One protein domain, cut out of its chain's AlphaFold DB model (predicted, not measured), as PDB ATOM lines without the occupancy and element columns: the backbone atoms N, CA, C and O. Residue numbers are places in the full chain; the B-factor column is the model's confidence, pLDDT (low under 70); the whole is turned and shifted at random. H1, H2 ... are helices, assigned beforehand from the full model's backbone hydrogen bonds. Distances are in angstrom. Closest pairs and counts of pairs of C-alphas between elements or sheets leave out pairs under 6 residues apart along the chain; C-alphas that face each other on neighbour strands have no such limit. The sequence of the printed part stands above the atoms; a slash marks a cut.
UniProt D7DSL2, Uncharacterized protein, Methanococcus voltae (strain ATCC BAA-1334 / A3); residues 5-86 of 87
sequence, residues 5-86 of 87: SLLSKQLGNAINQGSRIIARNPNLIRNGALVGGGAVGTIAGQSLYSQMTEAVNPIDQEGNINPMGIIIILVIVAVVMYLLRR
ATOM      1  N   SER A   5     -29.184 -40.673 -19.186       75.38
ATOM      2  CA  SER A   5     -29.756 -39.321 -19.181       75.38
ATOM      3  C   SER A   5     -29.059 -38.364 -18.201       75.38
ATOM      4  O   SER A   5     -28.939 -37.175 -18.483       75.38
ATOM      5  N   LEU A   6     -28.585 -38.853 -17.052       84.56
ATOM      6  CA  LEU A   6     -27.832 -38.043 -16.095       84.56
ATOM      7  C   LEU A   6     -26.398 -37.800 -16.584       84.56
ATOM      8  O   LEU A   6     -25.912 -36.675 -16.486       84.56
ATOM      9  N   LEU A   7     -25.762 -38.815 -17.179       76.81
ATOM     10  CA  LEU A   7     -24.424 -38.694 -17.768       76.81
ATOM     11  C   LEU A   7     -24.403 -37.685 -18.922       76.81
ATOM     12  O   LEU A   7     -23.536 -36.815 -18.954       76.81
ATOM     13  N   SER A   8     -25.371 -37.751 -19.842       85.56
ATOM     14  CA  SER A   8     -25.436 -36.817 -20.972       85.56
ATOM     15  C   SER A   8     -25.657 -35.371 -20.516       85.56
ATOM     16  O   SER A   8     -25.046 -34.453 -21.063       85.56
ATOM     17  N   LYS A   9     -26.451 -35.158 -19.456       87.06
ATOM     18  CA  LYS A   9     -26.643 -33.840 -18.830       87.06
ATOM     19  C   LYS A   9     -25.377 -33.326 -18.146       87.06
ATOM     20  O   LYS A   9     -25.029 -32.159 -18.317       87.06
ATOM     21  N   GLN A  10     -24.676 -34.174 -17.392       80.44
ATOM     22  CA  GLN A  10     -23.418 -33.802 -16.737       80.44
ATOM     23  C   GLN A  10     -22.324 -33.485 -17.763       80.44
ATOM     24  O   GLN A  10     -21.639 -32.473 -17.626       80.44
ATOM     25  N   LEU A  11     -22.228 -34.277 -18.834       82.25
ATOM     26  CA  LEU A  11     -21.283 -34.063 -19.928       82.25
ATOM     27  C   LEU A  11     -21.588 -32.774 -20.701       82.25
ATOM     28  O   LEU A  11     -20.695 -31.955 -20.910       82.25
ATOM     29  N   GLY A  12     -22.853 -32.545 -21.064       85.56
ATOM     30  CA  GLY A  12     -23.267 -31.315 -21.739       85.56
ATOM     31  C   GLY A  12     -22.990 -30.063 -20.901       85.56
ATOM     32  O   GLY A  12     -22.529 -29.049 -21.424       85.56
ATOM     33  N   ASN A  13     -23.191 -30.141 -19.582       91.06
ATOM     34  CA  ASN A  13     -22.879 -29.041 -18.674       91.06
ATOM     35  C   ASN A  13     -21.363 -28.804 -18.550       91.06
ATOM     36  O   ASN A  13     -20.919 -27.658 -18.615       91.06
ATOM     37  N   ALA A  14     -20.562 -29.869 -18.443       76.50
ATOM     38  CA  ALA A  14     -19.105 -29.778 -18.373       76.50
ATOM     39  C   ALA A  14     -18.499 -29.167 -19.649       76.50
ATOM     40  O   ALA A  14     -17.663 -28.270 -19.559       76.50
ATOM     41  N   ILE A  15     -18.974 -29.572 -20.833       81.62
ATOM     42  CA  ILE A  15     -18.525 -29.014 -22.121       81.62
ATOM     43  C   ILE A  15     -18.887 -27.530 -22.222       81.62
ATOM     44  O   ILE A  15     -18.055 -26.704 -22.599       81.62
ATOM     45  N   ASN A  16     -20.109 -27.162 -21.838       87.94
ATOM     46  CA  ASN A  16     -20.555 -25.772 -21.869       87.94
ATOM     47  C   ASN A  16     -19.767 -24.886 -20.880       87.94
ATOM     48  O   ASN A  16     -19.507 -23.712 -21.147       87.94
ATOM     49  N   GLN A  17     -19.362 -25.419 -19.727       83.25
ATOM     50  CA  GLN A  17     -18.500 -24.703 -18.781       83.25
ATOM     51  C   GLN A  17     -17.055 -24.604 -19.288       83.25
ATOM     52  O   GLN A  17     -16.486 -23.512 -19.279       83.25
ATOM     53  N   GLY A  18     -16.493 -25.697 -19.809       74.69
ATOM     54  CA  GLY A  18     -15.143 -25.728 -20.375       74.69
ATOM     55  C   GLY A  18     -14.979 -24.783 -21.565       74.69
ATOM     56  O   GLY A  18     -14.034 -23.996 -21.602       74.69
ATOM     57  N   SER A  19     -15.950 -24.768 -22.481       79.06
ATOM     58  CA  SER A  19     -15.971 -23.860 -23.638       79.06
ATOM     59  C   SER A  19     -15.953 -22.387 -23.215       79.06
ATOM     60  O   SER A  19     -15.180 -21.587 -23.740       79.06
ATOM     61  N   ARG A  20     -16.724 -22.028 -22.180       81.12
ATOM     62  CA  ARG A  20     -16.744 -20.662 -21.633       81.12
ATOM     63  C   ARG A  20     -15.421 -20.254 -20.979       81.12
ATOM     64  O   ARG A  20     -15.057 -19.084 -21.063       81.12
ATOM     65  N   ILE A  21     -14.706 -21.181 -20.343       75.75
ATOM     66  CA  ILE A  21     -13.389 -20.915 -19.740       75.75
ATOM     67  C   ILE A  21     -12.334 -20.700 -20.832       75.75
ATOM     68  O   ILE A  21     -11.569 -19.741 -20.763       75.75
ATOM     69  N   ILE A  22     -12.343 -21.542 -21.869       68.38
ATOM     70  CA  ILE A  22     -11.432 -21.444 -23.015       68.38
ATOM     71  C   ILE A  22     -11.652 -20.122 -23.769       68.38
ATOM     72  O   ILE A  22     -10.696 -19.395 -24.027       68.38
ATOM     73  N   ALA A  23     -12.908 -19.750 -24.040       69.75
ATOM     74  CA  ALA A  23     -13.248 -18.508 -24.739       69.75
ATOM     75  C   ALA A  23     -12.846 -17.232 -23.973       69.75
ATOM     76  O   ALA A  23     -12.594 -16.197 -24.585       69.75
ATOM     77  N   ARG A  24     -12.773 -17.289 -22.637       75.75
ATOM     78  CA  ARG A  24     -12.392 -16.147 -21.782       75.75
ATOM     79  C   ARG A  24     -10.889 -16.019 -21.561       75.75
ATOM     80  O   ARG A  24     -10.452 -15.014 -21.005       75.75
ATOM     81  N   ASN A  25     -10.098 -17.007 -21.968       72.25
ATOM     82  CA  ASN A  25      -8.656 -17.000 -21.776       72.25
ATOM     83  C   ASN A  25      -7.954 -17.296 -23.115       72.25
ATOM     84  O   ASN A  25      -7.578 -18.438 -23.385       72.25
ATOM     85  N   PRO A  26      -7.765 -16.276 -23.977       65.25
ATOM     86  CA  PRO A  26      -7.205 -16.460 -25.320       65.25
ATOM     87  C   PRO A  26      -5.768 -17.001 -25.293       65.25
ATOM     88  O   PRO A  26      -5.314 -17.608 -26.262       65.25
ATOM     89  N   ASN A  27      -5.071 -16.863 -24.162       74.06
ATOM     90  CA  ASN A  27      -3.764 -17.475 -23.945       74.06
ATOM     91  C   ASN A  27      -3.852 -19.007 -23.809       74.06
ATOM     92  O   ASN A  27      -2.926 -19.690 -24.232       74.06
ATOM     93  N   LEU A  28      -4.960 -19.566 -23.298       66.81
ATOM     94  CA  LEU A  28      -5.205 -21.017 -23.273       66.81
ATOM     95  C   LEU A  28      -5.530 -21.571 -24.665       66.81
ATOM     96  O   LEU A  28      -5.109 -22.678 -24.980       66.81
ATOM     97  N   ILE A  29      -6.208 -20.801 -25.522       65.31
ATOM     98  CA  ILE A  29      -6.427 -21.173 -26.932       65.31
ATOM     99  C   ILE A  29      -5.110 -21.119 -27.692       65.31
ATOM    100  O   ILE A  29      -4.794 -22.040 -28.430       65.31
ATOM    101  N   ARG A  30      -4.311 -20.070 -27.498       62.41
ATOM    102  CA  ARG A  30      -3.035 -19.905 -28.197       62.41
ATOM    103  C   ARG A  30      -1.994 -20.932 -27.747       62.41
ATOM    104  O   ARG A  30      -1.345 -21.529 -28.596       62.41
ATOM    105  N   ASN A  31      -1.875 -21.191 -26.444       61.47
ATOM    106  CA  ASN A  31      -0.987 -22.236 -25.930       61.47
ATOM    107  C   ASN A  31      -1.536 -23.640 -26.228       61.47
ATOM    108  O   ASN A  31      -0.763 -24.503 -26.616       61.47
ATOM    109  N   GLY A  32      -2.851 -23.869 -26.147       56.72
ATOM    110  CA  GLY A  32      -3.489 -25.129 -26.551       56.72
ATOM    111  C   GLY A  32      -3.378 -25.415 -28.055       56.72
ATOM    112  O   GLY A  32      -3.149 -26.555 -28.450       56.72
ATOM    113  N   ALA A  33      -3.449 -24.385 -28.901       54.78
ATOM    114  CA  ALA A  33      -3.230 -24.483 -30.344       54.78
ATOM    115  C   ALA A  33      -1.746 -24.695 -30.691       54.78
ATOM    116  O   ALA A  33      -1.439 -25.467 -31.594       54.78
ATOM    117  N   LEU A  34      -0.817 -24.092 -29.939       51.97
ATOM    118  CA  LEU A  34       0.620 -24.387 -30.041       51.97
ATOM    119  C   LEU A  34       0.955 -25.815 -29.562       51.97
ATOM    120  O   LEU A  34       1.824 -26.470 -30.140       51.97
ATOM    121  N   VAL A  35       0.228 -26.336 -28.568       54.41
ATOM    122  CA  VAL A  35       0.312 -27.735 -28.105       54.41
ATOM    123  C   VAL A  35      -0.224 -28.713 -29.165       54.41
ATOM    124  O   VAL A  35       0.333 -29.799 -29.315       54.41
ATOM    125  N   GLY A  36      -1.220 -28.316 -29.962       54.62
ATOM    126  CA  GLY A  36      -1.754 -29.121 -31.067       54.62
ATOM    127  C   GLY A  36      -0.893 -29.171 -32.340       54.62
ATOM    128  O   GLY A  36      -1.134 -30.037 -33.174       54.62
ATOM    129  N   GLY A  37       0.093 -28.277 -32.510       54.94
ATOM    130  CA  GLY A  37       0.757 -28.086 -33.810       54.94
ATOM    131  C   GLY A  37       2.259 -28.374 -33.911       54.94
ATOM    132  O   GLY A  37       2.722 -28.641 -35.013       54.94
ATOM    133  N   GLY A  38       3.047 -28.298 -32.829       55.28
ATOM    134  CA  GLY A  38       4.511 -28.158 -32.989       55.28
ATOM    135  C   GLY A  38       5.414 -29.228 -32.372       55.28
ATOM    136  O   GLY A  38       6.387 -29.633 -32.995       55.28
ATOM    137  N   ALA A  39       5.143 -29.672 -31.143       53.28
ATOM    138  CA  ALA A  39       6.090 -30.527 -30.406       53.28
ATOM    139  C   ALA A  39       5.430 -31.461 -29.383       53.28
ATOM    140  O   ALA A  39       5.904 -32.567 -29.147       53.28
ATOM    141  N   VAL A  40       4.300 -31.066 -28.790       54.16
ATOM    142  CA  VAL A  40       3.574 -31.944 -27.859       54.16
ATOM    143  C   VAL A  40       2.714 -32.957 -28.617       54.16
ATOM    144  O   VAL A  40       2.593 -34.079 -28.154       54.16
ATOM    145  N   GLY A  41       2.203 -32.644 -29.813       50.59
ATOM    146  CA  GLY A  41       1.531 -33.633 -30.672       50.59
ATOM    147  C   GLY A  41       2.442 -34.790 -31.108       50.59
ATOM    148  O   GLY A  41       1.992 -35.927 -31.189       50.59
ATOM    149  N   THR A  42       3.737 -34.536 -31.306       55.97
ATOM    150  CA  THR A  42       4.736 -35.575 -31.597       55.97
ATOM    151  C   THR A  42       5.193 -36.310 -30.339       55.97
ATOM    152  O   THR A  42       5.312 -37.527 -30.389       55.97
ATOM    153  N   ILE A  43       5.372 -35.635 -29.197       53.62
ATOM    154  CA  ILE A  43       5.760 -36.295 -27.932       53.62
ATOM    155  C   ILE A  43       4.593 -37.099 -27.332       53.62
ATOM    156  O   ILE A  43       4.766 -38.255 -26.954       53.62
ATOM    157  N   ALA A  44       3.384 -36.540 -27.295       52.25
ATOM    158  CA  ALA A  44       2.172 -37.249 -26.888       52.25
ATOM    159  C   ALA A  44       1.786 -38.321 -27.917       52.25
ATOM    160  O   ALA A  44       1.359 -39.402 -27.531       52.25
ATOM    161  N   GLY A  45       2.005 -38.072 -29.213       51.38
ATOM    162  CA  GLY A  45       1.850 -39.073 -30.269       51.38
ATOM    163  C   GLY A  45       2.833 -40.237 -30.134       51.38
ATOM    164  O   GLY A  45       2.420 -41.380 -30.271       51.38
ATOM    165  N   GLN A  46       4.098 -39.987 -29.787       53.00
ATOM    166  CA  GLN A  46       5.092 -41.033 -29.513       53.00
ATOM    167  C   GLN A  46       4.817 -41.772 -28.199       53.00
ATOM    168  O   GLN A  46       4.972 -42.989 -28.144       53.00
ATOM    169  N   SER A  47       4.364 -41.074 -27.156       54.81
ATOM    170  CA  SER A  47       3.933 -41.693 -25.896       54.81
ATOM    171  C   SER A  47       2.710 -42.587 -26.099       54.81
ATOM    172  O   SER A  47       2.649 -43.675 -25.539       54.81
ATOM    173  N   LEU A  48       1.735 -42.155 -26.899       53.84
ATOM    174  CA  LEU A  48       0.563 -42.965 -27.219       53.84
ATOM    175  C   LEU A  48       0.919 -44.097 -28.185       53.84
ATOM    176  O   LEU A  48       0.409 -45.192 -28.017       53.84
ATOM    177  N   TYR A  49       1.820 -43.876 -29.144       53.75
ATOM    178  CA  TYR A  49       2.300 -44.906 -30.068       53.75
ATOM    179  C   TYR A  49       3.115 -45.993 -29.358       53.75
ATOM    180  O   TYR A  49       2.905 -47.171 -29.623       53.75
ATOM    181  N   SER A  50       3.997 -45.633 -28.423       54.34
ATOM    182  CA  SER A  50       4.734 -46.599 -27.591       54.34
ATOM    183  C   SER A  50       3.798 -47.372 -26.662       54.34
ATOM    184  O   SER A  50       3.823 -48.599 -26.678       54.34
ATOM    185  N   GLN A  51       2.880 -46.690 -25.967       52.34
ATOM    186  CA  GLN A  51       1.872 -47.357 -25.130       52.34
ATOM    187  C   GLN A  51       0.896 -48.221 -25.948       52.34
ATOM    188  O   GLN A  51       0.482 -49.283 -25.496       52.34
ATOM    189  N   MET A  52       0.546 -47.814 -27.172       51.50
ATOM    190  CA  MET A  52      -0.247 -48.632 -28.094       51.50
ATOM    191  C   MET A  52       0.554 -49.821 -28.620       51.50
ATOM    192  O   MET A  52      -0.017 -50.889 -28.786       51.50
ATOM    193  N   THR A  53       1.859 -49.681 -28.852       54.72
ATOM    194  CA  THR A  53       2.710 -50.783 -29.325       54.72
ATOM    195  C   THR A  53       2.888 -51.844 -28.234       54.72
ATOM    196  O   THR A  53       2.770 -53.032 -28.524       54.72
ATOM    197  N   GLU A  54       3.055 -51.435 -26.973       53.25
ATOM    198  CA  GLU A  54       3.053 -52.334 -25.804       53.25
ATOM    199  C   GLU A  54       1.681 -52.971 -25.532       53.25
ATOM    200  O   GLU A  54       1.600 -54.073 -24.992       53.25
ATOM    201  N   ALA A  55       0.589 -52.297 -25.900       52.41
ATOM    202  CA  ALA A  55      -0.764 -52.833 -25.764       52.41
ATOM    203  C   ALA A  55      -1.173 -53.759 -26.926       52.41
ATOM    204  O   ALA A  55      -2.003 -54.645 -26.735       52.41
ATOM    205  N   VAL A  56      -0.624 -53.560 -28.129       57.25
ATOM    206  CA  VAL A  56      -0.943 -54.352 -29.331       57.25
ATOM    207  C   VAL A  56      -0.102 -55.625 -29.405       57.25
ATOM    208  O   VAL A  56      -0.581 -56.619 -29.949       57.25
ATOM    209  N   ASN A  57       1.107 -55.631 -28.834       59.94
ATOM    210  CA  ASN A  57       1.911 -56.842 -28.720       59.94
ATOM    211  C   ASN A  57       1.808 -57.408 -27.290       59.94
ATOM    212  O   ASN A  57       2.497 -56.928 -26.393       59.94
ATOM    213  N   PRO A  58       0.943 -58.409 -27.035       60.06
ATOM    214  CA  PRO A  58       0.697 -58.931 -25.690       60.06
ATOM    215  C   PRO A  58       1.878 -59.729 -25.124       60.06
ATOM    216  O   PRO A  58       1.767 -60.227 -24.010       60.06
ATOM    217  N   ILE A  59       2.964 -59.892 -25.881       66.25
ATOM    218  CA  ILE A  59       4.186 -60.577 -25.471       66.25
ATOM    219  C   ILE A  59       5.336 -59.592 -25.694       66.25
ATOM    220  O   ILE A  59       5.566 -59.157 -26.826       66.25
ATOM    221  N   ASP A  60       6.017 -59.202 -24.619       66.50
ATOM    222  CA  ASP A  60       7.204 -58.352 -24.711       66.50
ATOM    223  C   ASP A  60       8.417 -59.137 -25.261       66.50
ATOM    224  O   ASP A  60       8.357 -60.345 -25.499       66.50
ATOM    225  N   GLN A  61       9.539 -58.453 -25.510       63.97
ATOM    226  CA  GLN A  61      10.746 -59.097 -26.057       63.97
ATOM    227  C   GLN A  61      11.392 -60.105 -25.089       63.97
ATOM    228  O   GLN A  61      12.209 -60.920 -25.515       63.97
ATOM    229  N   GLU A  62      11.019 -60.067 -23.808       73.31
ATOM    230  CA  GLU A  62      11.476 -60.980 -22.758       73.31
ATOM    231  C   GLU A  62      10.538 -62.192 -22.601       73.31
ATOM    232  O   GLU A  62      10.833 -63.115 -21.840       73.31
ATOM    233  N   GLY A  63       9.432 -62.232 -23.355       68.12
ATOM    234  CA  GLY A  63       8.435 -63.297 -23.306       68.12
ATOM    235  C   GLY A  63       7.385 -63.122 -22.206       68.12
ATOM    236  O   GLY A  63       6.585 -64.036 -21.990       68.12
ATOM    237  N   ASN A  64       7.345 -61.978 -21.518       78.19
ATOM    238  CA  ASN A  64       6.313 -61.698 -20.529       78.19
ATOM    239  C   ASN A  64       5.007 -61.321 -21.218       78.19
ATOM    240  O   ASN A  64       4.954 -60.549 -22.178       78.19
ATOM    241  N   ILE A  65       3.922 -61.857 -20.672       72.38
ATOM    242  CA  ILE A  65       2.582 -61.594 -21.164       72.38
ATOM    243  C   ILE A  65       2.068 -60.300 -20.535       72.38
ATOM    244  O   ILE A  65       1.888 -60.230 -19.319       72.38
ATOM    245  N   ASN A  66       1.756 -59.305 -21.363       74.38
ATOM    246  CA  ASN A  66       1.039 -58.112 -20.939       74.38
ATOM    247  C   ASN A  66      -0.470 -58.431 -20.834       74.38
ATOM    248  O   ASN A  66      -1.148 -58.558 -21.863       74.38
ATOM    249  N   PRO A  67      -1.044 -58.536 -19.617       74.19
ATOM    250  CA  PRO A  67      -2.451 -58.899 -19.438       74.19
ATOM    251  C   PRO A  67      -3.406 -57.866 -20.052       74.19
ATOM    252  O   PRO A  67      -4.518 -58.218 -20.449       74.19
ATOM    253  N   MET A  68      -2.974 -56.607 -20.185       72.19
ATOM    254  CA  MET A  68      -3.774 -55.553 -20.808       72.19
ATOM    255  C   MET A  68      -3.956 -55.795 -22.314       72.19
ATOM    256  O   MET A  68      -5.062 -55.627 -22.830       72.19
ATOM    257  N   GLY A  69      -2.913 -56.268 -23.008       74.44
ATOM    258  CA  GLY A  69      -2.986 -56.606 -24.433       74.44
ATOM    259  C   GLY A  69      -3.927 -57.780 -24.714       74.44
ATOM    260  O   GLY A  69      -4.717 -57.736 -25.658       74.44
ATOM    261  N   ILE A  70      -3.943 -58.790 -23.834       78.44
ATOM    262  CA  ILE A  70      -4.894 -59.911 -23.924       78.44
ATOM    263  C   ILE A  70      -6.341 -59.423 -23.801       78.44
ATOM    264  O   ILE A  70      -7.187 -59.822 -24.601       78.44
ATOM    265  N   ILE A  71      -6.640 -58.557 -22.828       79.88
ATOM    266  CA  ILE A  71      -8.001 -58.034 -22.624       79.88
ATOM    267  C   ILE A  71      -8.480 -57.282 -23.869       79.88
ATOM    268  O   ILE A  71      -9.609 -57.494 -24.313       79.88
ATOM    269  N   ILE A  72      -7.624 -56.452 -24.471       77.62
ATOM    270  CA  ILE A  72      -7.956 -55.704 -25.692       77.62
ATOM    271  C   ILE A  72      -8.277 -56.662 -26.846       77.62
ATOM    272  O   ILE A  72      -9.316 -56.507 -27.492       77.62
ATOM    273  N   ILE A  73      -7.448 -57.689 -27.071       80.62
ATOM    274  CA  ILE A  73      -7.692 -58.706 -28.108       80.62
ATOM    275  C   ILE A  73      -9.022 -59.429 -27.856       80.62
ATOM    276  O   ILE A  73      -9.829 -59.567 -28.776       80.62
ATOM    277  N   LEU A  74      -9.297 -59.842 -26.615       84.38
ATOM    278  CA  LEU A  74     -10.548 -60.518 -26.255       84.38
ATOM    279  C   LEU A  74     -11.778 -59.638 -26.501       84.38
ATOM    280  O   LEU A  74     -12.785 -60.126 -27.014       84.38
ATOM    281  N   VAL A  75     -11.702 -58.344 -26.184       85.19
ATOM    282  CA  VAL A  75     -12.789 -57.389 -26.441       85.19
ATOM    283  C   VAL A  75     -13.024 -57.224 -27.942       85.19
ATOM    284  O   VAL A  75     -14.172 -57.287 -28.380       85.19
ATOM    285  N   ILE A  76     -11.966 -57.081 -28.748       85.19
ATOM    286  CA  ILE A  76     -12.084 -56.975 -30.211       85.19
ATOM    287  C   ILE A  76     -12.728 -58.238 -30.790       85.19
ATOM    288  O   ILE A  76     -13.691 -58.141 -31.548       85.19
ATOM    289  N   VAL A  77     -12.258 -59.424 -30.392       92.56
ATOM    290  CA  VAL A  77     -12.826 -60.707 -30.836       92.56
ATOM    291  C   VAL A  77     -14.297 -60.821 -30.440       92.56
ATOM    292  O   VAL A  77     -15.121 -61.223 -31.262       92.56
ATOM    293  N   ALA A  78     -14.657 -60.433 -29.216       90.25
ATOM    294  CA  ALA A  78     -16.040 -60.449 -28.752       90.25
ATOM    295  C   ALA A  78     -16.936 -59.510 -29.576       90.25
ATOM    296  O   ALA A  78     -18.036 -59.907 -29.966       90.25
ATOM    297  N   VAL A  79     -16.456 -58.300 -29.885       92.44
ATOM    298  CA  VAL A  79     -17.171 -57.332 -30.729       92.44
ATOM    299  C   VAL A  79     -17.348 -57.877 -32.146       92.44
ATOM    300  O   VAL A  79     -18.467 -57.884 -32.652       92.44
ATOM    301  N   VAL A  80     -16.288 -58.396 -32.772       94.19
ATOM    302  CA  VAL A  80     -16.357 -58.981 -34.122       94.19
ATOM    303  C   VAL A  80     -17.334 -60.157 -34.159       94.19
ATOM    304  O   VAL A  80     -18.225 -60.195 -35.004       94.19
ATOM    305  N   MET A  81     -17.233 -61.084 -33.204       93.50
ATOM    306  CA  MET A  81     -18.140 -62.231 -33.097       93.50
ATOM    307  C   MET A  81     -19.596 -61.813 -32.886       93.50
ATOM    308  O   MET A  81     -20.514 -62.460 -33.382       93.50
ATOM    309  N   TYR A  82     -19.830 -60.746 -32.133       96.12
ATOM    310  CA  TYR A  82     -21.164 -60.193 -31.942       96.12
ATOM    311  C   TYR A  82     -21.733 -59.594 -33.232       96.12
ATOM    312  O   TYR A  82     -22.911 -59.799 -33.522       96.12
ATOM    313  N   LEU A  83     -20.906 -58.896 -34.015       93.88
ATOM    314  CA  LEU A  83     -21.311 -58.334 -35.303       93.88
ATOM    315  C   LEU A  83     -21.618 -59.435 -36.326       93.88
ATOM    316  O   LEU A  83     -22.661 -59.378 -36.968       93.88
ATOM    317  N   LEU A  84     -20.780 -60.473 -36.412       94.19
ATOM    318  CA  LEU A  84     -20.985 -61.609 -37.322       94.19
ATOM    319  C   LEU A  84     -22.236 -62.437 -37.009       94.19
ATOM    320  O   LEU A  84     -22.771 -63.085 -37.895       94.19
ATOM    321  N   ARG A  85     -22.710 -62.441 -35.760       91.06
ATOM    322  CA  ARG A  85     -23.957 -63.129 -35.382       91.06
ATOM    323  C   ARG A  85     -25.217 -62.303 -35.651       91.06
ATOM    324  O   ARG A  85     -26.315 -62.809 -35.440       91.06
ATOM    325  N   ARG A  86     -25.073 -61.023 -36.001       78.62
ATOM    326  CA  ARG A  86     -26.188 -60.081 -36.183       78.62
ATOM    327  C   ARG A  86     -26.470 -59.715 -37.640       78.62
ATOM    328  O   ARG A  86     -27.491 -59.072 -37.873       78.62
TER     329      ARG A  86
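What this domain is: This is residues 5 to 86 of the 87 residues of an uncharacterized protein of Methanococcus voltae (strain ATCC BAA-1334 / A3) (UniProt D7DSL2). Four helices follow end to end in a flat, open arch: H1, the longest, and H4 are its arms, H2 and H3 span between them, and the middle is empty. The printed part has 82 residues with helices H1, H2, H3, H4 in chain order and no named strand: all helix. It is extended, radius of gyration of the C-alphas 19.6 A, spans 50 by 38 by 19 A.

How they stand to each other: H1, residues 5 to 24, and H2, residues 26 to 37, only just touch, with 3 pairs of C-alphas within 8 A, only at the corner, about perpendicular at 75 degrees; closest are C-alphas 22 and 28, 6.2 A. H2 and H3, residues 40 to 56, are close but not clearly touching: C-alphas 35 and 41 are closest, 6.5 A. Residues 54 to 56 of H3 touch residues 68 to 72 of H4, residues 67 to 84, at 79 degrees, about perpendicular; C-alphas 55 and 69 are closest, 4.6 A. Every O i to N i+4 pair in H1, H2, H3 and H4 is within hydrogen-bond range.

Where its parts are: H1 runs 29.1 A from C-alpha 5 at (-29.756, -39.321, -19.181). H2 spans 16.5 A, H3 22.9 A, and H4 25.9 A to C-alpha 84 at (-20.985, -61.609, -37.322).

The domain as a whole: C-alphas 24 and 63 are farthest apart, 51.6 A. The printed part has no cut and no long link. pLDDT is under 70 in 38 residues, among them 28 to 61.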